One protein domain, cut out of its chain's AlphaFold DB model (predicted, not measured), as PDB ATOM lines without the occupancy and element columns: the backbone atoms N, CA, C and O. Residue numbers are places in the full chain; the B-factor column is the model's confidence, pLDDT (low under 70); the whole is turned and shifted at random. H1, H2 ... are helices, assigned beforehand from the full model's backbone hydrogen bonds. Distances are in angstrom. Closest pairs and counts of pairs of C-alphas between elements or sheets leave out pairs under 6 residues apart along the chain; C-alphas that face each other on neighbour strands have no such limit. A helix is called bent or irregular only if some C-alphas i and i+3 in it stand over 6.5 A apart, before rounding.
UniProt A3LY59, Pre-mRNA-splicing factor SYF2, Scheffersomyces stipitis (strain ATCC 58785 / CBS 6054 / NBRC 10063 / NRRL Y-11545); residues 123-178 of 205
ATOM      1  N   LYS A 123      25.152 -17.608  48.547       91.44
ATOM      2  CA  LYS A 123      26.429 -17.269  47.905       91.44
ATOM      3  C   LYS A 123      27.069 -18.469  47.197       91.44
ATOM      4  O   LYS A 123      27.831 -18.276  46.248       91.44
ATOM      5  N   VAL A 124      26.809 -19.697  47.652       92.44
ATOM      6  CA  VAL A 124      27.424 -20.912  47.102       92.44
ATOM      7  C   VAL A 124      26.806 -21.247  45.753       92.44
ATOM      8  O   VAL A 124      27.538 -21.451  44.780       92.44
ATOM      9  N   GLU A 125      25.475 -21.282  45.671       88.38
ATOM     10  CA  GLU A 125      24.783 -21.508  44.403       88.38
ATOM     11  C   GLU A 125      25.099 -20.402  43.392       88.38
ATOM     12  O   GLU A 125      25.446 -20.698  42.244       88.38
ATOM     13  N   TYR A 126      25.098 -19.144  43.839       89.69
ATOM     14  CA  TYR A 126      25.464 -18.000  43.008       89.69
ATOM     15  C   TYR A 126      26.841 -18.172  42.348       89.69
ATOM     16  O   TYR A 126      26.976 -18.022  41.134       89.69
ATOM     17  N   ASN A 127      27.865 -18.560  43.114       93.12
ATOM     18  CA  ASN A 127      29.211 -18.764  42.574       93.12
ATOM     19  C   ASN A 127      29.269 -19.913  41.556       93.12
ATOM     20  O   ASN A 127      29.953 -19.795  40.539       93.12
ATOM     21  N   LYS A 128      28.521 -21.004  41.783       90.31
ATOM     22  CA  LYS A 128      28.414 -22.116  40.821       90.31
ATOM     23  C   LYS A 128      27.771 -21.659  39.512       90.31
ATOM     24  O   LYS A 128      28.238 -22.030  38.436       90.31
ATOM     25  N   GLN A 129      26.701 -20.870  39.588       86.31
ATOM     26  CA  GLN A 129      26.026 -20.325  38.407       86.31
ATOM     27  C   GLN A 129      26.920 -19.322  37.666       86.31
ATOM     28  O   GLN A 129      27.030 -19.392  36.442       86.31
ATOM     29  N   LYS A 130      27.633 -18.459  38.399       88.38
ATOM     30  CA  LYS A 130      28.603 -17.512  37.841       88.38
ATOM     31  C   LYS A 130      29.705 -18.219  37.049       88.38
ATOM     32  O   LYS A 130      29.943 -17.858  35.902       88.38
ATOM     33  N   GLN A 131      30.310 -19.267  37.608       89.19
ATOM     34  CA  GLN A 131      31.334 -20.056  36.912       89.19
ATOM     35  C   GLN A 131      30.786 -20.728  35.641       89.19
ATOM     36  O   GLN A 131      31.447 -20.723  34.605       89.19
ATOM     37  N   LYS A 132      29.559 -21.272  35.687       83.94
ATOM     38  CA  LYS A 132      28.898 -21.852  34.503       83.94
ATOM     39  C   LYS A 132      28.675 -20.813  33.403       83.94
ATOM     40  O   LYS A 132      28.914 -21.116  32.238       83.94
ATOM     41  N   LEU A 133      28.248 -19.604  33.767       80.75
ATOM     42  CA  LEU A 133      28.067 -18.502  32.821       80.75
ATOM     43  C   LEU A 133      29.404 -18.038  32.237       80.75
ATOM     44  O   LEU A 133      29.499 -17.854  31.032       80.75
ATOM     45  N   GLU A 134      30.453 -17.904  33.050       82.44
ATOM     46  CA  GLU A 134      31.796 -17.539  32.576       82.44
ATOM     47  C   GLU A 134      32.349 -18.551  31.560       82.44
ATOM     48  O   GLU A 134      32.907 -18.143  30.543       82.44
ATOM     49  N   LEU A 135      32.113 -19.850  31.770       76.69
ATOM     50  CA  LEU A 135      32.467 -20.902  30.808       76.69
ATOM     51  C   LEU A 135      31.665 -20.811  29.496       76.69
ATOM     52  O   LEU A 135      32.189 -21.136  28.432       76.69
ATOM     53  N   GLN A 136      30.407 -20.364  29.559       70.94
ATOM     54  CA  GLN A 136      29.518 -20.204  28.397       70.94
ATOM     55  C   GLN A 136      29.699 -18.861  27.668       70.94
ATOM     56  O   GLN A 136      29.322 -18.729  26.506       70.94
ATOM     57  N   ASN A 137      30.317 -17.869  28.313       64.00
ATOM     58  CA  ASN A 137      30.489 -16.511  27.795       64.00
ATOM     59  C   ASN A 137      31.581 -16.368  26.714       64.00
ATOM     60  O   ASN A 137      31.886 -15.246  26.306       64.00
ATOM     61  N   SER A 138      32.151 -17.461  26.201       58.78
ATOM     62  CA  SER A 138      33.142 -17.440  25.113       58.78
ATOM     63  C   SER A 138      32.564 -17.082  23.733       58.78
ATOM     64  O   SER A 138      33.334 -16.846  22.804       58.78
ATOM     65  N   ALA A 139      31.237 -16.975  23.600       61.19
ATOM     66  CA  ALA A 139      30.553 -16.635  22.352       61.19
ATOM     67  C   ALA A 139      29.875 -15.243  22.374       61.19
ATOM     68  O   ALA A 139      29.740 -14.610  23.428       61.19
ATOM     69  N   ASN A 140      29.523 -14.754  21.180       70.50
ATOM     70  CA  ASN A 140      29.051 -13.401  20.847       70.50
ATOM     71  C   ASN A 140      28.010 -12.818  21.829       70.50
ATOM     72  O   ASN A 140      27.147 -13.527  22.337       70.50
ATOM     73  N   ALA A 141      28.027 -11.492  22.032       70.31
ATOM     74  CA  ALA A 141      27.146 -10.788  22.981       70.31
ATOM     75  C   ALA A 141      25.644 -11.092  22.791       70.31
ATOM     76  O   ALA A 141      24.929 -11.284  23.766       70.31
ATOM     77  N   VAL A 142      25.194 -11.237  21.541       71.62
ATOM     78  CA  VAL A 142      23.798 -11.573  21.204       71.62
ATOM     79  C   VAL A 142      23.401 -12.972  21.697       71.62
ATOM     80  O   VAL A 142      22.277 -13.180  22.143       71.62
ATOM     81  N   GLU A 143      24.315 -13.945  21.661       68.81
ATOM     82  CA  GLU A 143      24.040 -15.304  22.147       68.81
ATOM     83  C   GLU A 143      23.959 -15.359  23.675       68.81
ATOM     84  O   GLU A 143      23.170 -16.139  24.211       68.81
ATOM     85  N   ARG A 144      24.697 -14.490  24.379       70.19
ATOM     86  CA  ARG A 144      24.600 -14.354  25.842       70.19
ATOM     87  C   ARG A 144      23.231 -13.833  26.270       70.19
ATOM     88  O   ARG A 144      22.622 -14.413  27.167       70.19
ATOM     89  N   ASP A 145      22.720 -12.804  25.597       74.62
ATOM     90  CA  ASP A 145      21.405 -12.228  25.905       74.62
ATOM     91  C   ASP A 145      20.280 -13.250  25.663       74.62
ATOM     92  O   ASP A 145      19.369 -13.409  26.481       74.62
ATOM     93  N   ILE A 146      20.379 -14.029  24.580       76.50
ATOM     94  CA  ILE A 146      19.437 -15.120  24.287       76.50
ATOM     95  C   ILE A 146      19.551 -16.248  25.323       76.50
ATOM     96  O   ILE A 146      18.535 -16.836  25.703       76.50
ATOM     97  N   ALA A 147      20.761 -16.569  25.787       73.81
ATOM     98  CA  ALA A 147      20.974 -17.571  26.826       73.81
ATOM     99  C   ALA A 147      20.372 -17.135  28.171       73.81
ATOM    100  O   ALA A 147      19.732 -17.955  28.829       73.81
ATOM    101  N   MET A 148      20.484 -15.852  28.540       75.69
ATOM    102  CA  MET A 148      19.853 -15.297  29.746       75.69
ATOM    103  C   MET A 148      18.325 -15.406  29.712       75.69
ATOM    104  O   MET A 148      17.718 -15.812  30.700       75.69
ATOM    105  N   LEU A 149      17.697 -15.129  28.565       78.38
ATOM    106  CA  LEU A 149      16.242 -15.251  28.399       78.38
ATOM    107  C   LEU A 149      15.727 -16.696  28.522       78.38
ATOM    108  O   LEU A 149      14.546 -16.910  28.792       78.38
ATOM    109  N   LYS A 150      16.595 -17.696  28.323       80.19
ATOM    110  CA  LYS A 150      16.249 -19.125  28.400       80.19
ATOM    111  C   LYS A 150      16.506 -19.748  29.773       80.19
ATOM    112  O   LYS A 150      16.222 -20.936  29.950       80.19
ATOM    113  N   VAL A 151      17.037 -18.996  30.740       81.75
ATOM    114  CA  VAL A 151      17.299 -19.522  32.084       81.75
ATOM    115  C   VAL A 151      15.973 -19.840  32.768       81.75
ATOM    116  O   VAL A 151      15.189 -18.957  33.107       81.75
ATOM    117  N   LYS A 152      15.727 -21.132  32.992       86.88
ATOM    118  CA  LYS A 152      14.607 -21.595  33.806       86.88
ATOM    119  C   LYS A 152      15.039 -21.586  35.276       86.88
ATOM    120  O   LYS A 152      15.986 -22.303  35.606       86.88
ATOM    121  N   PRO A 153      14.382 -20.812  36.155       86.31
ATOM    122  CA  PRO A 153      14.715 -20.808  37.575       86.31
ATOM    123  C   PRO A 153      14.432 -22.174  38.213       86.31
ATOM    124  O   PRO A 153      13.610 -22.955  37.713       86.31
ATOM    125  N   SER A 154      15.107 -22.462  39.327       89.50
ATOM    126  CA  SER A 154      14.829 -23.656  40.125       89.50
ATOM    127  C   SER A 154      13.407 -23.596  40.694       89.50
ATOM    128  O   SER A 154      12.872 -22.522  40.980       89.50
ATOM    129  N   GLN A 155      12.764 -24.757  40.849       90.81
ATOM    130  CA  GLN A 155      11.415 -24.824  41.425       90.81
ATOM    131  C   GLN A 155      11.391 -24.305  42.868       90.81
ATOM    132  O   GLN A 155      10.425 -23.661  43.263       90.81
ATOM    133  N   GLU A 156      12.472 -24.524  43.618       89.25
ATOM    134  CA  GLU A 156      12.650 -24.025  44.984       89.25
ATOM    135  C   GLU A 156      12.676 -22.492  45.033       89.25
ATOM    136  O   GLU A 156      11.965 -21.895  45.840       89.25
ATOM    137  N   ALA A 157      13.401 -21.836  44.116       87.44
ATOM    138  CA  ALA A 157      13.425 -20.375  44.033       87.44
ATOM    139  C   ALA A 157      12.043 -19.796  43.690       87.44
ATOM    140  O   ALA A 157      11.627 -18.783  44.253       87.44
ATOM    141  N   VAL A 158      11.298 -20.460  42.799       92.00
ATOM    142  CA  VAL A 158       9.922 -20.061  42.469       92.00
ATOM    143  C   VAL A 158       8.998 -20.240  43.675       92.00
ATOM    144  O   VAL A 158       8.207 -19.346  43.966       92.00
ATOM    145  N   ALA A 159       9.105 -21.355  44.400       93.62
ATOM    146  CA  ALA A 159       8.297 -21.610  45.589       93.62
ATOM    147  C   ALA A 159       8.570 -20.582  46.700       93.62
ATOM    148  O   ALA A 159       7.623 -20.027  47.256       93.62
ATOM    149  N   SER A 160       9.843 -20.262  46.959       90.00
ATOM    150  CA  SER A 160      10.242 -19.225  47.920       90.00
ATOM    151  C   SER A 160       9.684 -17.846  47.543       90.00
ATOM    152  O   SER A 160       9.111 -17.154  48.385       90.00
ATOM    153  N   LEU A 161       9.744 -17.467  46.260       90.62
ATOM    154  CA  LEU A 161       9.152 -16.216  45.780       90.62
ATOM    155  C   LEU A 161       7.635 -16.167  46.021       90.62
ATOM    156  O   LEU A 161       7.109 -15.157  46.493       90.62
ATOM    157  N   VAL A 162       6.926 -17.249  45.698       95.25
ATOM    158  CA  VAL A 162       5.473 -17.345  45.902       95.25
ATOM    159  C   VAL A 162       5.126 -17.233  47.386       95.25
ATOM    160  O   VAL A 162       4.210 -16.487  47.732       95.25
ATOM    161  N   GLN A 163       5.879 -17.908  48.256       93.69
ATOM    162  CA  GLN A 163       5.701 -17.826  49.702       93.69
ATOM    163  C   GLN A 163       5.877 -16.386  50.206       93.69
ATOM    164  O   GLN A 163       4.997 -15.862  50.887       93.69
ATOM    165  N   ASN A 164       6.946 -15.698  49.798       90.94
ATOM    166  CA  ASN A 164       7.193 -14.307  50.192       90.94
ATOM    167  C   ASN A 164       6.050 -13.368  49.761       90.94
ATOM    168  O   ASN A 164       5.629 -12.486  50.518       90.94
ATOM    169  N   LEU A 165       5.495 -13.575  48.562       92.50
ATOM    170  CA  LEU A 165       4.339 -12.818  48.076       92.50
ATOM    171  C   LEU A 165       3.067 -13.110  48.883       92.50
ATOM    172  O   LEU A 165       2.308 -12.185  49.193       92.50
ATOM    173  N   GLN A 166       2.829 -14.374  49.236       94.75
ATOM    174  CA  GLN A 166       1.704 -14.772  50.083       94.75
ATOM    175  C   GLN A 166       1.813 -14.134  51.470       94.75
ATOM    176  O   GLN A 166       0.876 -13.462  51.903       94.75
ATOM    177  N   GLU A 167       2.978 -14.217  52.112       91.62
ATOM    178  CA  GLU A 167       3.229 -13.588  53.410       91.62
ATOM    179  C   GLU A 167       3.031 -12.066  53.367       91.62
ATOM    180  O   GLU A 167       2.412 -11.480  54.262       91.62
ATOM    181  N   SER A 168       3.511 -11.400  52.310       88.94
ATOM    182  CA  SER A 168       3.306  -9.958  52.110       88.94
ATOM    183  C   SER A 168       1.817  -9.606  52.002       88.94
ATOM    184  O   SER A 168       1.349  -8.643  52.624       88.94
ATOM    185  N   ASN A 169       1.036 -10.410  51.276       89.75
ATOM    186  CA  ASN A 169      -0.407 -10.222  51.141       89.75
ATOM    187  C   ASN A 169      -1.161 -10.474  52.452       89.75
ATOM    188  O   ASN A 169      -2.023  -9.674  52.821       89.75
ATOM    189  N   GLU A 170      -0.813 -11.521  53.197       91.56
ATOM    190  CA  GLU A 170      -1.414 -11.807  54.501       91.56
ATOM    191  C   GLU A 170      -1.146 -10.694  55.515       91.56
ATOM    192  O   GLU A 170      -2.063 -10.247  56.210       91.56
ATOM    193  N   ARG A 171       0.089 -10.176  55.568       85.94
ATOM    194  CA  ARG A 171       0.445  -9.028  56.420       85.94
ATOM    195  C   ARG A 171      -0.406  -7.802  56.078       85.94
ATOM    196  O   ARG A 171      -0.882  -7.114  56.984       85.94
ATOM    197  N   LYS A 172      -0.640  -7.537  54.787       84.44
ATOM    198  CA  LYS A 172      -1.519  -6.445  54.327       84.44
ATOM    199  C   LYS A 172      -2.981  -6.685  54.717       84.44
ATOM    200  O   LYS A 172      -3.644  -5.744  55.146       84.44
ATOM    201  N   GLN A 173      -3.482  -7.916  54.608       84.00
ATOM    202  CA  GLN A 173      -4.857  -8.249  54.994       84.00
ATOM    203  C   GLN A 173      -5.087  -8.144  56.505       84.00
ATOM    204  O   GLN A 173      -6.092  -7.567  56.915       84.00
ATOM    205  N   LYS A 174      -4.151  -8.627  57.334       84.62
ATOM    206  CA  LYS A 174      -4.235  -8.528  58.801       84.62
ATOM    207  C   LYS A 174      -4.345  -7.070  59.258       84.62
ATOM    208  O   LYS A 174      -5.241  -6.750  60.025       84.62
ATOM    209  N   ARG A 175      -3.526  -6.171  58.694       75.81
ATOM    210  CA  ARG A 175      -3.579  -4.724  58.993       75.81
ATOM    211  C   ARG A 175      -4.910  -4.060  58.630       75.81
ATOM    212  O   ARG A 175      -5.283  -3.083  59.262       75.81
ATOM    213  N   ARG A 176      -5.619  -4.560  57.611       70.56
ATOM    214  CA  ARG A 176      -6.928  -4.019  57.200       70.56
ATOM    215  C   ARG A 176      -8.071  -4.423  58.131       70.56
ATOM    216  O   ARG A 176      -9.089  -3.752  58.129       70.56
ATOM    217  N   ARG A 177      -7.923  -5.513  58.891       65.88
ATOM    218  CA  ARG A 177      -8.967  -6.063  59.774       65.88
ATOM    219  C   ARG A 177      -8.784  -5.653  61.238       65.88
ATOM    220  O   ARG A 177      -9.225  -6.383  62.122       65.88
ATOM    221  N   ASN A 178      -8.088  -4.550  61.513       64.94
ATOM    222  CA  ASN A 178      -7.863  -4.126  62.892       64.94
ATOM    223  C   ASN A 178      -9.205  -3.850  63.581       64.94
ATOM    224  O   ASN A 178      -9.914  -2.913  63.234       64.94
TER     225      ASN A 178
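AT A GLANCE: This is residues 123 to 178 of the 205 residues of the protein "Pre-mRNA-splicing factor SYF2" of Scheffersomyces stipitis (strain ATCC 58785 / CBS 6054 / NBRC 10063 / NRRL Y-11545) (UniProt A3LY59). Two shorter helices, H1 and H2, form a loose, open hook at one end, and the long helix H3 reaches away from it as a single straight arm. H2 folds back after H1 without packing on it, and a thin link, residues 150 to 154, leads on to H3; residues 149 to 178 stick out free of the rest, so that there is no shared core. The printed part has 56 residues, with three named helices in the order H1, H2, H3 and no named strand, and its class is all helix. The whole is extended, with a radius of gyration of the C-alphas of 17.9 A, and the C-alphas span 57 by 25 by 15 A, the arm making much of the length.

HOW THE PARTS SIT: The printed part begins with H1, residues 123 to 136, of which residues 123 to 132 stand free. H2, residues 141 to 149, follows after a tight link of 4 residues. H1 and H2 are near each other, with 6 pairs of C-alphas within 10 A; their closest C-alphas are 8.1 A apart. Residues 138 to 143, of which 141 to 143 belong to H2, stand free. A second tight link, of 5 residues, leads to H3, residues 155 to 176. H2 and H3 are apart, with no C-alpha of the one within 8 A of the other. H1 and H3 are apart too. Residues 149 to 178, of which 155 to 176 belong to H3, stand free. In H1, H2 and H3 every backbone O i to N i+4 pair is within hydrogen-bond range.

IN THESE COORDINATES: H1 has 14 residues and starts at C-alpha 123, at (26.429, -17.269, 47.905); it measures 20.0 A from first to last C-alpha, and z falls to 28.397 at C-alpha 136. H2 has 9 residues and measures 13.0 A, from C-alpha 141 at (27.146, -10.788, 22.981) to C-alpha 149, where z is 28.399. H3, the longest helix with 22 residues, measures 31.9 A and ends at C-alpha 176, at (-6.928, -4.019, 57.200). None of the three is bent.

THE WHOLE: The two C-alphas farthest apart are those of Ser 138 and Asn 178, at 57.3 A, while the first and last printed C-alphas, of Lys 123 and Asn 178, are 39.7 A apart. The printed part has no cut, and neither of its two links is long. The mean pLDDT of the printed part is 82.5; it is under 70 at residues 137 to 139, residue 143 and residues 177 to 178.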